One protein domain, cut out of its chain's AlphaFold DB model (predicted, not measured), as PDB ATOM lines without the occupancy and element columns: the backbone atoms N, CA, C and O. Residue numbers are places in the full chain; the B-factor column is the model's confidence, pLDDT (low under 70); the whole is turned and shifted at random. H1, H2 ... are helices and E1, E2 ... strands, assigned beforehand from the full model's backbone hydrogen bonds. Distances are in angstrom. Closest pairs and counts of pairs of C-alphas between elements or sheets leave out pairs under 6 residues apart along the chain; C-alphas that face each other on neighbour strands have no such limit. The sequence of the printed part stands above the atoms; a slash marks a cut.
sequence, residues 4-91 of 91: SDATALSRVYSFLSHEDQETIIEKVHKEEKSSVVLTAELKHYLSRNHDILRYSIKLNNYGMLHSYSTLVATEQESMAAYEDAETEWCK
ATOM      1  N   SER A   4     -16.293  -3.777  -5.406       69.31
ATOM      2  CA  SER A   4     -16.458  -2.367  -5.763       69.31
ATOM      3  C   SER A   4     -17.933  -1.958  -5.862       69.31
ATOM      4  O   SER A   4     -18.315  -0.888  -5.387       69.31
ATOM      5  N   ASP A   5     -18.777  -2.845  -6.385       71.25
ATOM      6  CA  ASP A   5     -20.206  -2.609  -6.583       71.25
ATOM      7  C   ASP A   5     -21.001  -2.611  -5.282       71.25
ATOM      8  O   ASP A   5     -22.003  -1.907  -5.170       71.25
ATOM      9  N   ALA A   6     -20.572  -3.416  -4.312       71.06
ATOM     10  CA  ALA A   6     -21.235  -3.526  -3.020       71.06
ATOM     11  C   ALA A   6     -20.913  -2.341  -2.098       71.06
ATOM     12  O   ALA A   6     -21.722  -1.991  -1.238       71.06
ATOM     13  N   THR A   7     -19.736  -1.729  -2.256       78.25
ATOM     14  CA  THR A   7     -19.247  -0.716  -1.314       78.25
ATOM     15  C   THR A   7     -19.282   0.716  -1.856       78.25
ATOM     16  O   THR A   7     -19.323   1.654  -1.062       78.25
ATOM     17  N   ALA A   8     -19.300   0.936  -3.173       82.44
ATOM     18  CA  ALA A   8     -19.310   2.290  -3.738       82.44
ATOM     19  C   ALA A   8     -20.670   3.007  -3.585       82.44
ATOM     20  O   ALA A   8     -21.731   2.401  -3.731       82.44
ATOM     21  N   LEU A   9     -20.641   4.329  -3.357       85.25
ATOM     22  CA  LEU A   9     -21.839   5.186  -3.404       85.25
ATOM     23  C   LEU A   9     -22.466   5.185  -4.805       85.25
ATOM     24  O   LEU A   9     -23.668   4.975  -4.966       85.25
ATOM     25  N   SER A  10     -21.624   5.374  -5.819       87.31
ATOM     26  CA  SER A  10     -21.970   5.292  -7.233       87.31
ATOM     27  C   SER A  10     -20.762   4.804  -8.023       87.31
ATOM     28  O   SER A  10     -19.618   5.076  -7.653       87.31
ATOM     29  N   ARG A  11     -21.018   4.117  -9.136       85.25
ATOM     30  CA  ARG A  11     -19.989   3.821 -10.134       85.25
ATOM     31  C   ARG A  11     -19.703   5.059 -10.977       85.25
ATOM     32  O   ARG A  11     -20.480   6.017 -10.996       85.25
ATOM     33  N   VAL A  12     -18.595   4.996 -11.704       86.50
ATOM     34  CA  VAL A  12     -18.317   5.926 -12.795       86.50
ATOM     35  C   VAL A  12     -19.012   5.392 -14.040       86.50
ATOM     36  O   VAL A  12     -18.691   4.304 -14.518       86.50
ATOM     37  N   TYR A  13     -19.975   6.152 -14.543       88.81
ATOM     38  CA  TYR A  13     -20.701   5.829 -15.764       88.81
ATOM     39  C   TYR A  13     -20.201   6.720 -16.901       88.81
ATOM     40  O   TYR A  13     -19.924   7.900 -16.696       88.81
ATOM     41  N   SER A  14     -20.087   6.161 -18.106       92.62
ATOM     42  CA  SER A  14     -19.732   6.927 -19.308       92.62
ATOM     43  C   SER A  14     -20.872   7.828 -19.788       92.62
ATOM     44  O   SER A  14     -20.627   8.836 -20.445       92.62
ATOM     45  N   PHE A  15     -22.111   7.465 -19.458       94.44
ATOM     46  CA  PHE A  15     -23.323   8.207 -19.771       94.44
ATOM     47  C   PHE A  15     -24.317   8.076 -18.615       94.44
ATOM     48  O   PHE A  15     -24.446   6.998 -18.036       94.44
ATOM     49  N   LEU A  16     -25.021   9.165 -18.308       94.50
ATOM     50  CA  LEU A  16     -26.107   9.211 -17.332       94.50
ATOM     51  C   LEU A  16     -27.271   9.999 -17.927       94.50
ATOM     52  O   LEU A  16     -27.073  11.142 -18.352       94.50
ATOM     53  N   SER A  17     -28.470   9.412 -17.929       96.19
ATOM     54  CA  SER A  17     -29.690  10.156 -18.247       96.19
ATOM     55  C   SER A  17     -30.016  11.161 -17.134       96.19
ATOM     56  O   SER A  17     -29.413  11.133 -16.062       96.19
ATOM     57  N   HIS A  18     -30.967  12.067 -17.372       96.31
ATOM     58  CA  HIS A  18     -31.375  13.044 -16.355       96.31
ATOM     59  C   HIS A  18     -31.920  12.366 -15.088       96.31
ATOM     60  O   HIS A  18     -31.532  12.724 -13.981       96.31
ATOM     61  N   GLU A  19     -32.752  11.338 -15.261       96.31
ATOM     62  CA  GLU A  19     -33.327  10.557 -14.160       96.31
ATOM     63  C   GLU A  19     -32.239   9.813 -13.362       96.31
ATOM     64  O   GLU A  19     -32.268   9.783 -12.128       96.31
ATOM     65  N   ASP A  20     -31.219   9.278 -14.046       94.56
ATOM     66  CA  ASP A  20     -30.089   8.619 -13.379       94.56
ATOM     67  C   ASP A  20     -29.265   9.612 -12.551       94.56
ATOM     68  O   ASP A  20     -28.825   9.293 -11.444       94.56
ATOM     69  N   GLN A  21     -29.050  10.824 -13.076       93.81
ATOM     70  CA  GLN A  21     -28.326  11.879 -12.366       93.81
ATOM     71  C   GLN A  21     -29.062  12.274 -11.087       93.81
ATOM     72  O   GLN A  21     -28.441  12.303 -10.025       93.81
ATOM     73  N   GLU A  22     -30.371  12.522 -11.168       95.62
ATOM     74  CA  GLU A  22     -31.201  12.852 -10.004       95.62
ATOM     75  C   GLU A  22     -31.144  11.740  -8.954       95.62
ATOM     76  O   GLU A  22     -30.868  12.004  -7.783       95.62
ATOM     77  N   THR A  23     -31.278  10.484  -9.383       93.19
ATOM     78  CA  THR A  23     -31.219   9.319  -8.491       93.19
ATOM     79  C   THR A  23     -29.872   9.212  -7.772       93.19
ATOM     80  O   THR A  23     -29.824   8.994  -6.557       93.19
ATOM     81  N   ILE A  24     -28.759   9.376  -8.496       91.81
ATOM     82  CA  ILE A  24     -27.411   9.317  -7.912       91.81
ATOM     83  C   ILE A  24     -27.188  10.487  -6.953       91.81
ATOM     84  O   ILE A  24     -26.669  10.279  -5.856       91.81
ATOM     85  N   ILE A  25     -27.593  11.700  -7.334       91.94
ATOM     86  CA  ILE A  25     -27.475  12.894  -6.490       91.94
ATOM     87  C   ILE A  25     -28.248  12.686  -5.192       91.94
ATOM     88  O   ILE A  25     -27.683  12.879  -4.114       91.94
ATOM     89  N   GLU A  26     -29.505  12.252  -5.265       93.50
ATOM     90  CA  GLU A  26     -30.306  11.972  -4.076       93.50
ATOM     91  C   GLU A  26     -29.663  10.915  -3.182       93.50
ATOM     92  O   GLU A  26     -29.630  11.078  -1.961       93.50
ATOM     93  N   LYS A  27     -29.142   9.836  -3.773       90.75
ATOM     94  CA  LYS A  27     -28.472   8.771  -3.026       90.75
ATOM     95  C   LYS A  27     -27.239   9.296  -2.289       90.75
ATOM     96  O   LYS A  27     -27.099   9.046  -1.096       90.75
ATOM     97  N   VAL A  28     -26.383  10.060  -2.969       89.12
ATOM     98  CA  VAL A  28     -25.158  10.633  -2.383       89.12
ATOM     99  C   VAL A  28     -25.473  11.623  -1.256       89.12
ATOM    100  O   VAL A  28     -24.717  11.700  -0.296       89.12
ATOM    101  N   HIS A  29     -26.593  12.348  -1.324       89.31
ATOM    102  CA  HIS A  29     -27.018  13.235  -0.232       89.31
ATOM    103  C   HIS A  29     -27.637  12.489   0.961       89.31
ATOM    104  O   HIS A  29     -27.624  13.011   2.073       89.31
ATOM    105  N   LYS A  30     -28.200  11.293   0.746       91.25
ATOM    106  CA  LYS A  30     -28.793  10.458   1.806       91.25
ATOM    107  C   LYS A  30     -27.750   9.595   2.521       91.25
ATOM    108  O   LYS A  30     -27.884   9.352   3.718       91.25
ATOM    109  N   GLU A  31     -26.737   9.116   1.802       87.31
ATOM    110  CA  GLU A  31     -25.718   8.197   2.313       87.31
ATOM    111  C   GLU A  31     -24.370   8.907   2.510       87.31
ATOM    112  O   GLU A  31     -23.663   9.215   1.551       87.31
ATOM    113  N   GLU A  32     -23.956   9.111   3.762       79.25
ATOM    114  CA  GLU A  32     -22.604   9.586   4.062       79.25
ATOM    115  C   GLU A  32     -21.605   8.414   4.014       79.25
ATOM    116  O   GLU A  32     -21.561   7.581   4.921       79.25
ATOM    117  N   LYS A  33     -20.761   8.350   2.974       85.44
ATOM    118  CA  LYS A  33     -19.599   7.441   2.938       85.44
ATOM    119  C   LYS A  33     -18.290   8.208   2.833       85.44
ATOM    120  O   LYS A  33     -17.855   8.585   1.747       85.44
ATOM    121  N   SER A  34     -17.612   8.365   3.966       87.75
ATOM    122  CA  SER A  34     -16.211   8.788   3.981       87.75
ATOM    123  C   SER A  34     -15.281   7.616   3.649       87.75
ATOM    124  O   SER A  34     -15.628   6.446   3.823       87.75
ATOM    125  N   SER A  35     -14.047   7.905   3.229       87.00
ATOM    126  CA  SER A  35     -13.043   6.865   2.943       87.00
ATOM    127  C   SER A  35     -12.702   6.019   4.167       87.00
ATOM    128  O   SER A  35     -12.302   4.869   4.024       87.00
ATOM    129  N   VAL A  36     -12.878   6.554   5.377       87.56
ATOM    130  CA  VAL A  36     -12.686   5.797   6.621       87.56
ATOM    131  C   VAL A  36     -13.783   4.745   6.778       87.56
ATOM    132  O   VAL A  36     -13.473   3.579   7.010       87.56
ATOM    133  N   VAL A  37     -15.048   5.135   6.578       89.62
ATOM    134  CA  VAL A  37     -16.196   4.211   6.603       89.62
ATOM    135  C   VAL A  37     -16.025   3.139   5.528       89.62
ATOM    136  O   VAL A  37     -16.104   1.949   5.821       89.62
ATOM    137  N   LEU A  38     -15.673   3.551   4.307       89.94
ATOM    138  CA  LEU A  38     -15.453   2.632   3.195       89.94
ATOM    139  C   LEU A  38     -14.306   1.646   3.467       89.94
ATOM    140  O   LEU A  38     -14.420   0.460   3.167       89.94
ATOM    141  N   THR A  39     -13.214   2.108   4.082       91.06
ATOM    142  CA  THR A  39     -12.094   1.237   4.478       91.06
ATOM    143  C   THR A  39     -12.539   0.188   5.496       91.06
ATOM    144  O   THR A  39     -12.143  -0.971   5.386       91.06
ATOM    145  N   ALA A  40     -13.370   0.566   6.472       89.50
ATOM    146  CA  ALA A  40     -13.886  -0.363   7.475       89.50
ATOM    147  C   ALA A  40     -14.815  -1.422   6.857       89.50
ATOM    148  O   ALA A  40     -14.676  -2.606   7.166       89.50
ATOM    149  N   GLU A  41     -15.705  -1.021   5.942       89.94
ATOM    150  CA  GLU A  41     -16.561  -1.945   5.187       89.94
ATOM    151  C   GLU A  41     -15.718  -2.941   4.379       89.94
ATOM    152  O   GLU A  41     -15.887  -4.154   4.515       89.94
ATOM    153  N   LEU A  42     -14.762  -2.442   3.587       90.25
ATOM    154  CA  LEU A  42     -13.870  -3.271   2.773       90.25
ATOM    155  C   LEU A  42     -13.042  -4.229   3.633       90.25
ATOM    156  O   LEU A  42     -12.940  -5.408   3.307       90.25
ATOM    157  N   LYS A  43     -12.505  -3.752   4.760       90.00
ATOM    158  CA  LYS A  43     -11.783  -4.588   5.724       90.00
ATOM    159  C   LYS A  43     -12.664  -5.724   6.236       90.00
ATOM    160  O   LYS A  43     -12.223  -6.868   6.269       90.00
ATOM    161  N   HIS A  44     -13.909  -5.428   6.603       89.19
ATOM    162  CA  HIS A  44     -14.853  -6.437   7.078       89.19
ATOM    163  C   HIS A  44     -15.156  -7.489   6.005       89.19
ATOM    164  O   HIS A  44     -15.100  -8.684   6.289       89.19
ATOM    165  N   TYR A  45     -15.394  -7.069   4.760       88.19
ATOM    166  CA  TYR A  45     -15.600  -7.994   3.642       88.19
ATOM    167  C   TYR A  45     -14.370  -8.860   3.348       88.19
ATOM    168  O   TYR A  45     -14.506 -10.074   3.221       88.19
ATOM    169  N   LEU A  46     -13.177  -8.261   3.277       88.50
ATOM    170  CA  LEU A  46     -11.937  -8.980   2.974       88.50
ATOM    171  C   LEU A  46     -11.544  -9.937   4.106       88.50
ATOM    172  O   LEU A  46     -11.150 -11.063   3.833       88.50
ATOM    173  N   SER A  47     -11.744  -9.542   5.367       85.88
ATOM    174  CA  SER A  47     -11.457 -10.387   6.537       85.88
ATOM    175  C   SER A  47     -12.328 -11.643   6.642       85.88
ATOM    176  O   SER A  47     -11.940 -12.603   7.301       85.88
ATOM    177  N   ARG A  48     -13.503 -11.651   5.999       87.12
ATOM    178  CA  ARG A  48     -14.398 -12.817   5.948       87.12
ATOM    179  C   ARG A  48     -13.966 -13.856   4.920       87.12
ATOM    180  O   ARG A  48     -14.472 -14.974   4.955       87.12
ATOM    181  N   ASN A  49     -13.081 -13.490   3.999       86.62
ATOM    182  CA  ASN A  49     -12.557 -14.410   3.010       86.62
ATOM    183  C   ASN A  49     -11.212 -14.971   3.487       86.62
ATOM    184  O   ASN A  49     -10.174 -14.327   3.349       86.62
ATOM    185  N   HIS A  50     -11.245 -16.181   4.047       83.12
ATOM    186  CA  HIS A  50     -10.060 -16.859   4.573       83.12
ATOM    187  C   HIS A  50      -9.062 -17.295   3.491       83.12
ATOM    188  O   HIS A  50      -7.920 -17.597   3.826       83.12
ATOM    189  N   ASP A  51      -9.451 -17.264   2.213       87.75
ATOM    190  CA  ASP A  51      -8.543 -17.532   1.094       87.75
ATOM    191  C   ASP A  51      -7.609 -16.337   0.812       87.75
ATOM    192  O   ASP A  51      -6.618 -16.461   0.090       87.75
ATOM    193  N   ILE A  52      -7.909 -15.157   1.373       87.00
ATOM    194  CA  ILE A  52      -7.088 -13.954   1.223       87.00
ATOM    195  C   ILE A  52      -6.044 -13.912   2.339       87.00
ATOM    196  O   ILE A  52      -6.311 -13.498   3.465       87.00
ATOM    197  N   LEU A  53      -4.816 -14.287   1.990       87.19
ATOM    198  CA  LEU A  53      -3.678 -14.303   2.910       87.19
ATOM    199  C   LEU A  53      -3.155 -12.904   3.273       87.19
ATOM    200  O   LEU A  53      -2.652 -12.708   4.379       87.19
ATOM    201  N   ARG A  54      -3.285 -11.932   2.363       90.00
ATOM    202  CA  ARG A  54      -2.852 -10.537   2.537       90.00
ATOM    203  C   ARG A  54      -3.668  -9.609   1.641       90.00
ATOM    204  O   ARG A  54      -3.983  -9.967   0.508       90.00
ATOM    205  N   TYR A  55      -3.977  -8.405   2.117       90.88
ATOM    206  CA  TYR A  55      -4.602  -7.362   1.303       90.88
ATOM    207  C   TYR A  55      -4.119  -5.956   1.665       90.88
ATOM    208  O   TYR A  55      -3.776  -5.657   2.809       90.88
ATOM    209  N   SER A  56      -4.160  -5.060   0.678       92.44
ATOM    210  CA  SER A  56      -3.940  -3.625   0.854       92.44
ATOM    211  C   SER A  56      -5.105  -2.857   0.240       92.44
ATOM    212  O   SER A  56      -5.474  -3.086  -0.910       92.44
ATOM    213  N   ILE A  57      -5.690  -1.946   1.011       91.81
ATOM    214  CA  ILE A  57      -6.749  -1.037   0.571       91.81
ATOM    215  C   ILE A  57      -6.129   0.353   0.456       91.81
ATOM    216  O   ILE A  57      -5.512   0.834   1.407       91.81
ATOM    217  N   LYS A  58      -6.308   1.009  -0.694       92.12
ATOM    218  CA  LYS A  58      -5.873   2.389  -0.944       92.12
ATOM    219  C   LYS A  58      -7.036   3.185  -1.518       92.12
ATOM    220  O   LYS A  58      -7.542   2.851  -2.585       92.12
ATOM    221  N   LEU A  59      -7.439   4.237  -0.819       91.06
ATOM    222  CA  LEU A  59      -8.509   5.142  -1.220       91.06
ATOM    223  C   LEU A  59      -7.941   6.543  -1.398       91.06
ATOM    224  O   LEU A  59      -7.288   7.070  -0.495       91.06
ATOM    225  N   ASN A  60      -8.199   7.140  -2.558       91.44
ATOM    226  CA  ASN A  60      -7.727   8.475  -2.891       91.44
ATOM    227  C   ASN A  60      -8.913   9.417  -3.091       91.44
ATOM    228  O   ASN A  60      -9.738   9.198  -3.977       91.44
ATOM    229  N   ASN A  61      -8.977  10.468  -2.280       89.94
ATOM    230  CA  ASN A  61      -9.962  11.527  -2.420       89.94
ATOM    231  C   ASN A  61      -9.322  12.708  -3.130       89.94
ATOM    232  O   ASN A  61      -8.463  13.397  -2.571       89.94
ATOM    233  N   TYR A  62      -9.786  12.970  -4.342       89.62
ATOM    234  CA  TYR A  62      -9.418  14.164  -5.082       89.62
ATOM    235  C   TYR A  62     -10.251  15.338  -4.561       89.62
ATOM    236  O   TYR A  62     -11.481  15.310  -4.619       89.62
ATOM    237  N   GLY A  63      -9.582  16.340  -3.988       82.62
ATOM    238  CA  GLY A  63     -10.245  17.497  -3.400       82.62
ATOM    239  C   GLY A  63     -11.050  18.280  -4.431       82.62
ATOM    240  O   GLY A  63     -10.506  18.729  -5.434       82.62
ATOM    241  N   MET A  64     -12.341  18.489  -4.166       85.69
ATOM    242  CA  MET A  64     -13.173  19.384  -4.984       85.69
ATOM    243  C   MET A  64     -12.972  20.861  -4.619       85.69
ATOM    244  O   MET A  64     -13.136  21.733  -5.466       85.69
ATOM    245  N   LEU A  65     -12.626  21.144  -3.357       87.75
ATOM    246  CA  LEU A  65     -12.480  22.504  -2.817       87.75
ATOM    247  C   LEU A  65     -11.023  22.881  -2.502       87.75
ATOM    248  O   LEU A  65     -10.752  24.010  -2.100       87.75
ATOM    249  N   HIS A  66     -10.082  21.950  -2.661       86.00
ATOM    250  CA  HIS A  66      -8.664  22.158  -2.375       86.00
ATOM    251  C   HIS A  66      -7.781  21.450  -3.407       86.00
ATOM    252  O   HIS A  66      -8.175  20.445  -3.988       86.00
ATOM    253  N   SER A  67      -6.563  21.958  -3.613       89.31
ATOM    254  CA  SER A  67      -5.635  21.480  -4.651       89.31
ATOM    255  C   SER A  67      -4.865  20.205  -4.292       89.31
ATOM    256  O   SER A  67      -4.197  19.637  -5.154       89.31
ATOM    257  N   TYR A  68      -4.925  19.750  -3.040       88.69
ATOM    258  CA  TYR A  68      -4.287  18.504  -2.611       88.69
ATOM    259  C   TYR A  68      -5.265  17.323  -2.646       88.69
ATOM    260  O   TYR A  68      -6.481  17.499  -2.651       88.69
ATOM    261  N   SER A  69      -4.730  16.104  -2.671       89.81
ATOM    262  CA  SER A  69      -5.517  14.872  -2.536       89.81
ATOM    263  C   SER A  69      -5.299  14.262  -1.154       89.81
ATOM    264  O   SER A  69      -4.213  14.396  -0.587       89.81
ATOM    265  N   THR A  70      -6.314  13.588  -0.621       89.88
ATOM    266  CA  THR A  70      -6.220  12.868   0.655       89.88
ATOM    267  C   THR A  70      -6.137  11.373   0.384       89.88
ATOM    268  O   THR A  70      -7.043  10.805  -0.224       89.88
ATOM    269  N   LEU A  71      -5.070  10.734   0.865       90.81
ATOM    270  CA  LEU A  71      -4.859   9.293   0.750       90.81
ATOM    271  C   LEU A  71      -5.158   8.608   2.085       90.81
ATOM    272  O   LEU A  71      -4.596   8.975   3.115       90.81
ATOM    273  N   VAL A  72      -5.989   7.568   2.044       90.94
ATOM    274  CA  VAL A  72      -6.202   6.640   3.158       90.94
ATOM    275  C   VAL A  72      -5.771   5.257   2.697       90.94
ATOM    276  O   VAL A  72      -6.267   4.755   1.689       90.94
ATOM    277  N   ALA A  73      -4.831   4.648   3.414       91.75
ATOM    278  CA  ALA A  73      -4.336   3.319   3.093       91.75
ATOM    279  C   ALA A  73      -4.276   2.439   4.340       91.75
ATOM    280  O   ALA A  73      -3.924   2.901   5.424       91.75
ATOM    281  N   THR A  74      -4.602   1.163   4.172       92.25
ATOM    282  CA  THR A  74      -4.400   0.141   5.198       92.25
ATOM    283  C   THR A  74      -3.911  -1.140   4.545       92.25
ATOM    284  O   THR A  74      -4.290  -1.465   3.419       92.25
ATOM    285  N   GLU A  75      -3.045  -1.856   5.242       91.69
ATOM    286  CA  GLU A  75      -2.548  -3.159   4.837       91.69
ATOM    287  C   GLU A  75      -2.759  -4.128   5.991       91.69
ATOM    288  O   GLU A  75      -2.615  -3.760   7.159       91.69
ATOM    289  N   GLN A  76      -3.155  -5.349   5.655       89.31
ATOM    290  CA  GLN A  76      -3.341  -6.409   6.623       89.31
ATOM    291  C   GLN A  76      -2.874  -7.732   6.031       89.31
ATOM    292  O   GLN A  76      -3.123  -8.044   4.865       89.31
ATOM    293  N   GLU A  77      -2.216  -8.512   6.872       88.44
ATOM    294  CA  GLU A  77      -1.713  -9.841   6.576       88.44
ATOM    295  C   GLU A  77      -2.326 -10.827   7.573       88.44
ATOM    296  O   GLU A  77      -2.648 -10.469   8.712       88.44
ATOM    297  N   SER A  78      -2.578 -12.048   7.114       85.12
ATOM    298  CA  SER A  78      -3.045 -13.141   7.959       85.12
ATOM    299  C   SER A  78      -1.889 -13.715   8.777       85.12
ATOM    300  O   SER A  78      -0.732 -13.644   8.374       85.12
ATOM    301  N   MET A  79      -2.204 -14.336   9.915       82.50
ATOM    302  CA  MET A  79      -1.179 -14.982  10.741       82.50
ATOM    303  C   MET A  79      -0.442 -16.093   9.977       82.50
ATOM    304  O   MET A  79       0.771 -16.191  10.070       82.50
ATOM    305  N   ALA A  80      -1.160 -16.870   9.160       81.94
ATOM    306  CA  ALA A  80      -0.557 -17.923   8.342       81.94
ATOM    307  C   ALA A  80       0.478 -17.362   7.351       81.94
ATOM    308  O   ALA A  80       1.574 -17.893   7.229       81.94
ATOM    309  N   ALA A  81       0.159 -16.242   6.694       81.62
ATOM    310  CA  ALA A  81       1.095 -15.575   5.790       81.62
ATOM    311  C   ALA A  81       2.329 -15.022   6.520       81.62
ATOM    312  O   ALA A  81       3.433 -15.072   5.983       81.62
ATOM    313  N   TYR A  82       2.146 -14.527   7.747       82.12
ATOM    314  CA  TYR A  82       3.248 -14.066   8.589       82.12
ATOM    315  C   TYR A  82       4.203 -15.214   8.967       82.12
ATOM    316  O   TYR A  82       5.416 -15.076   8.825       82.12
ATOM    317  N   GLU A  83       3.667 -16.359   9.399       83.56
ATOM    318  CA  GLU A  83       4.451 -17.545   9.787       83.56
ATOM    319  C   GLU A  83       5.222 -18.156   8.603       83.56
ATOM    320  O   GLU A  83       6.395 -18.524   8.739       83.56
ATOM    321  N   ASP A  84       4.591 -18.221   7.428       82.06
ATOM    322  CA  ASP A  84       5.238 -18.682   6.196       82.06
ATOM    323  C   ASP A  84       6.405 -17.766   5.807       82.06
ATOM    324  O   ASP A  84       7.497 -18.253   5.493       82.06
ATOM    325  N   ALA A  85       6.206 -16.445   5.890       78.56
ATOM    326  CA  ALA A  85       7.261 -15.476   5.633       78.56
ATOM    327  C   ALA A  85       8.421 -15.651   6.625       78.56
ATOM    328  O   ALA A  85       9.556 -15.835   6.194       78.56
ATOM    329  N   GLU A  86       8.178 -15.679   7.939       74.50
ATOM    330  CA  GLU A  86       9.261 -15.863   8.921       74.50
ATOM    331  C   GLU A  86      10.069 -17.151   8.691       74.50
ATOM    332  O   GLU A  86      11.297 -17.149   8.814       74.50
ATOM    333  N   THR A  87       9.412 -18.235   8.276       72.94
ATOM    334  CA  THR A  87      10.077 -19.516   7.990       72.94
ATOM    335  C   THR A  87      10.999 -19.445   6.764       72.94
ATOM    336  O   THR A  87      12.000 -20.166   6.701       72.94
ATOM    337  N   GLU A  88      10.690 -18.592   5.785       71.50
ATOM    338  CA  GLU A  88      11.536 -18.343   4.611       71.50
ATOM    339  C   GLU A  88      12.760 -17.482   4.957       71.50
ATOM    340  O   GLU A  88      13.854 -17.759   4.474       71.50
ATOM    341  N   TRP A  89      12.608 -16.501   5.852       63.31
ATOM    342  CA  TRP A  89      13.706 -15.635   6.305       63.31
ATOM    343  C   TRP A  89      14.713 -16.339   7.230       63.31
ATOM    344  O   TRP A  89      15.853 -15.890   7.343       63.31
ATOM    345  N   CYS A  90      14.318 -17.422   7.906       57.62
ATOM    346  CA  CYS A  90      15.204 -18.213   8.770       57.62
ATOM    347  C   CYS A  90      15.991 -19.327   8.044       57.62
ATOM    348  O   CYS A  90      16.693 -20.091   8.715       57.62
ATOM    349  N   LYS A  91      15.885 -19.440   6.715       53.22
ATOM    350  CA  LYS A  91      16.699 -20.343   5.879       53.22
ATOM    351  C   LYS A  91      17.884 -19.610   5.260       53.22
ATOM    352  O   LYS A  91      18.939 -20.268   5.125       53.22
TER     353      LYS A  91
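AT A GLANCE: This is residues 4 to 91 of the 91 residues of an uncharacterized protein of candidate division Zixibacteria bacterium (UniProt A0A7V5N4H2). Picture a long hairpin of two strands, E1 and E2, with the helix H3 packed lengthwise over one of its faces, and two helices reaching away from this core at opposite ends of a rod: H2 at one end, H4 at the other. The tip of the hairpin, residues 63 to 68, sticks out, as do residues 17 to 23 at the H2 end and residues 83 to 91 at the H4 end. The printed part has 88 residues, with four named helices and two named strands in the order H1, H2, H3, E1, E2, H4; the sheet, in the order E1 - E2, is antiparallel, and the class is mixed, helices and strands. The whole is only just loose, close to extended, with a radius of gyration of the C-alphas of 18.1 A and spans of 62 by 30 by 23 A.

HOW THE PARTS SIT: Look first at E1, residues 54 to 62, and E2, residues 69 to 77: they are a hairpin of antiparallel neighbours, with 173 degrees between their directions. Here N 57 and O 74 are 2.8 A apart and N 72 and O 59 are 2.9 A apart, both within hydrogen-bond range. Next find H3, residues 35 to 47; its closest C-alphas to E1 are those of Ser 35 and Leu 59, 6.4 A apart, and to E2 those of Ser 35 and Val 72, 6.8 A apart. H1, residues 4 to 7, and H3 only just touch, with 3 pairs of C-alphas within 8 A; the closest are those of Thr 7 and Leu 38, 6.8 A apart, and H3 takes part with residues 38 to 42 alone. H4, residues 79 to 89, follows E2 over a tight link; its closest C-alpha to E1 is that of Ala 81, 7.2 A from that of Arg 54. H4 touches no helix. H2, residues 18 to 30, touches no helix and is apart from both strands. In H2, H3 and H4 every O i to N i+4 pair is within hydrogen-bond range; H1 is too short for such a pair.

IN THESE COORDINATES: Find C-alpha 54 at (-2.852, -10.537, 2.537); from there E1 runs 26.7 A to C-alpha 62, and E2 returns over 26.6 A to C-alpha 77 at (-1.713, -9.841, 6.576). H2 measures 18.5 A, H3 17.7 A, H4 15.5 A and H1 5.5 A. H4 ends at C-alpha 89, at (13.706, -15.635, 6.305).

THE WHOLE: The two C-alphas farthest apart, those of His 18 and Lys 91, are 62.6 A from each other. The printed part has no cut, and no link between its named elements is long. The mean pLDDT of the printed part is 86.5; look for values under 70 at residue 4 and residues 89 to 91.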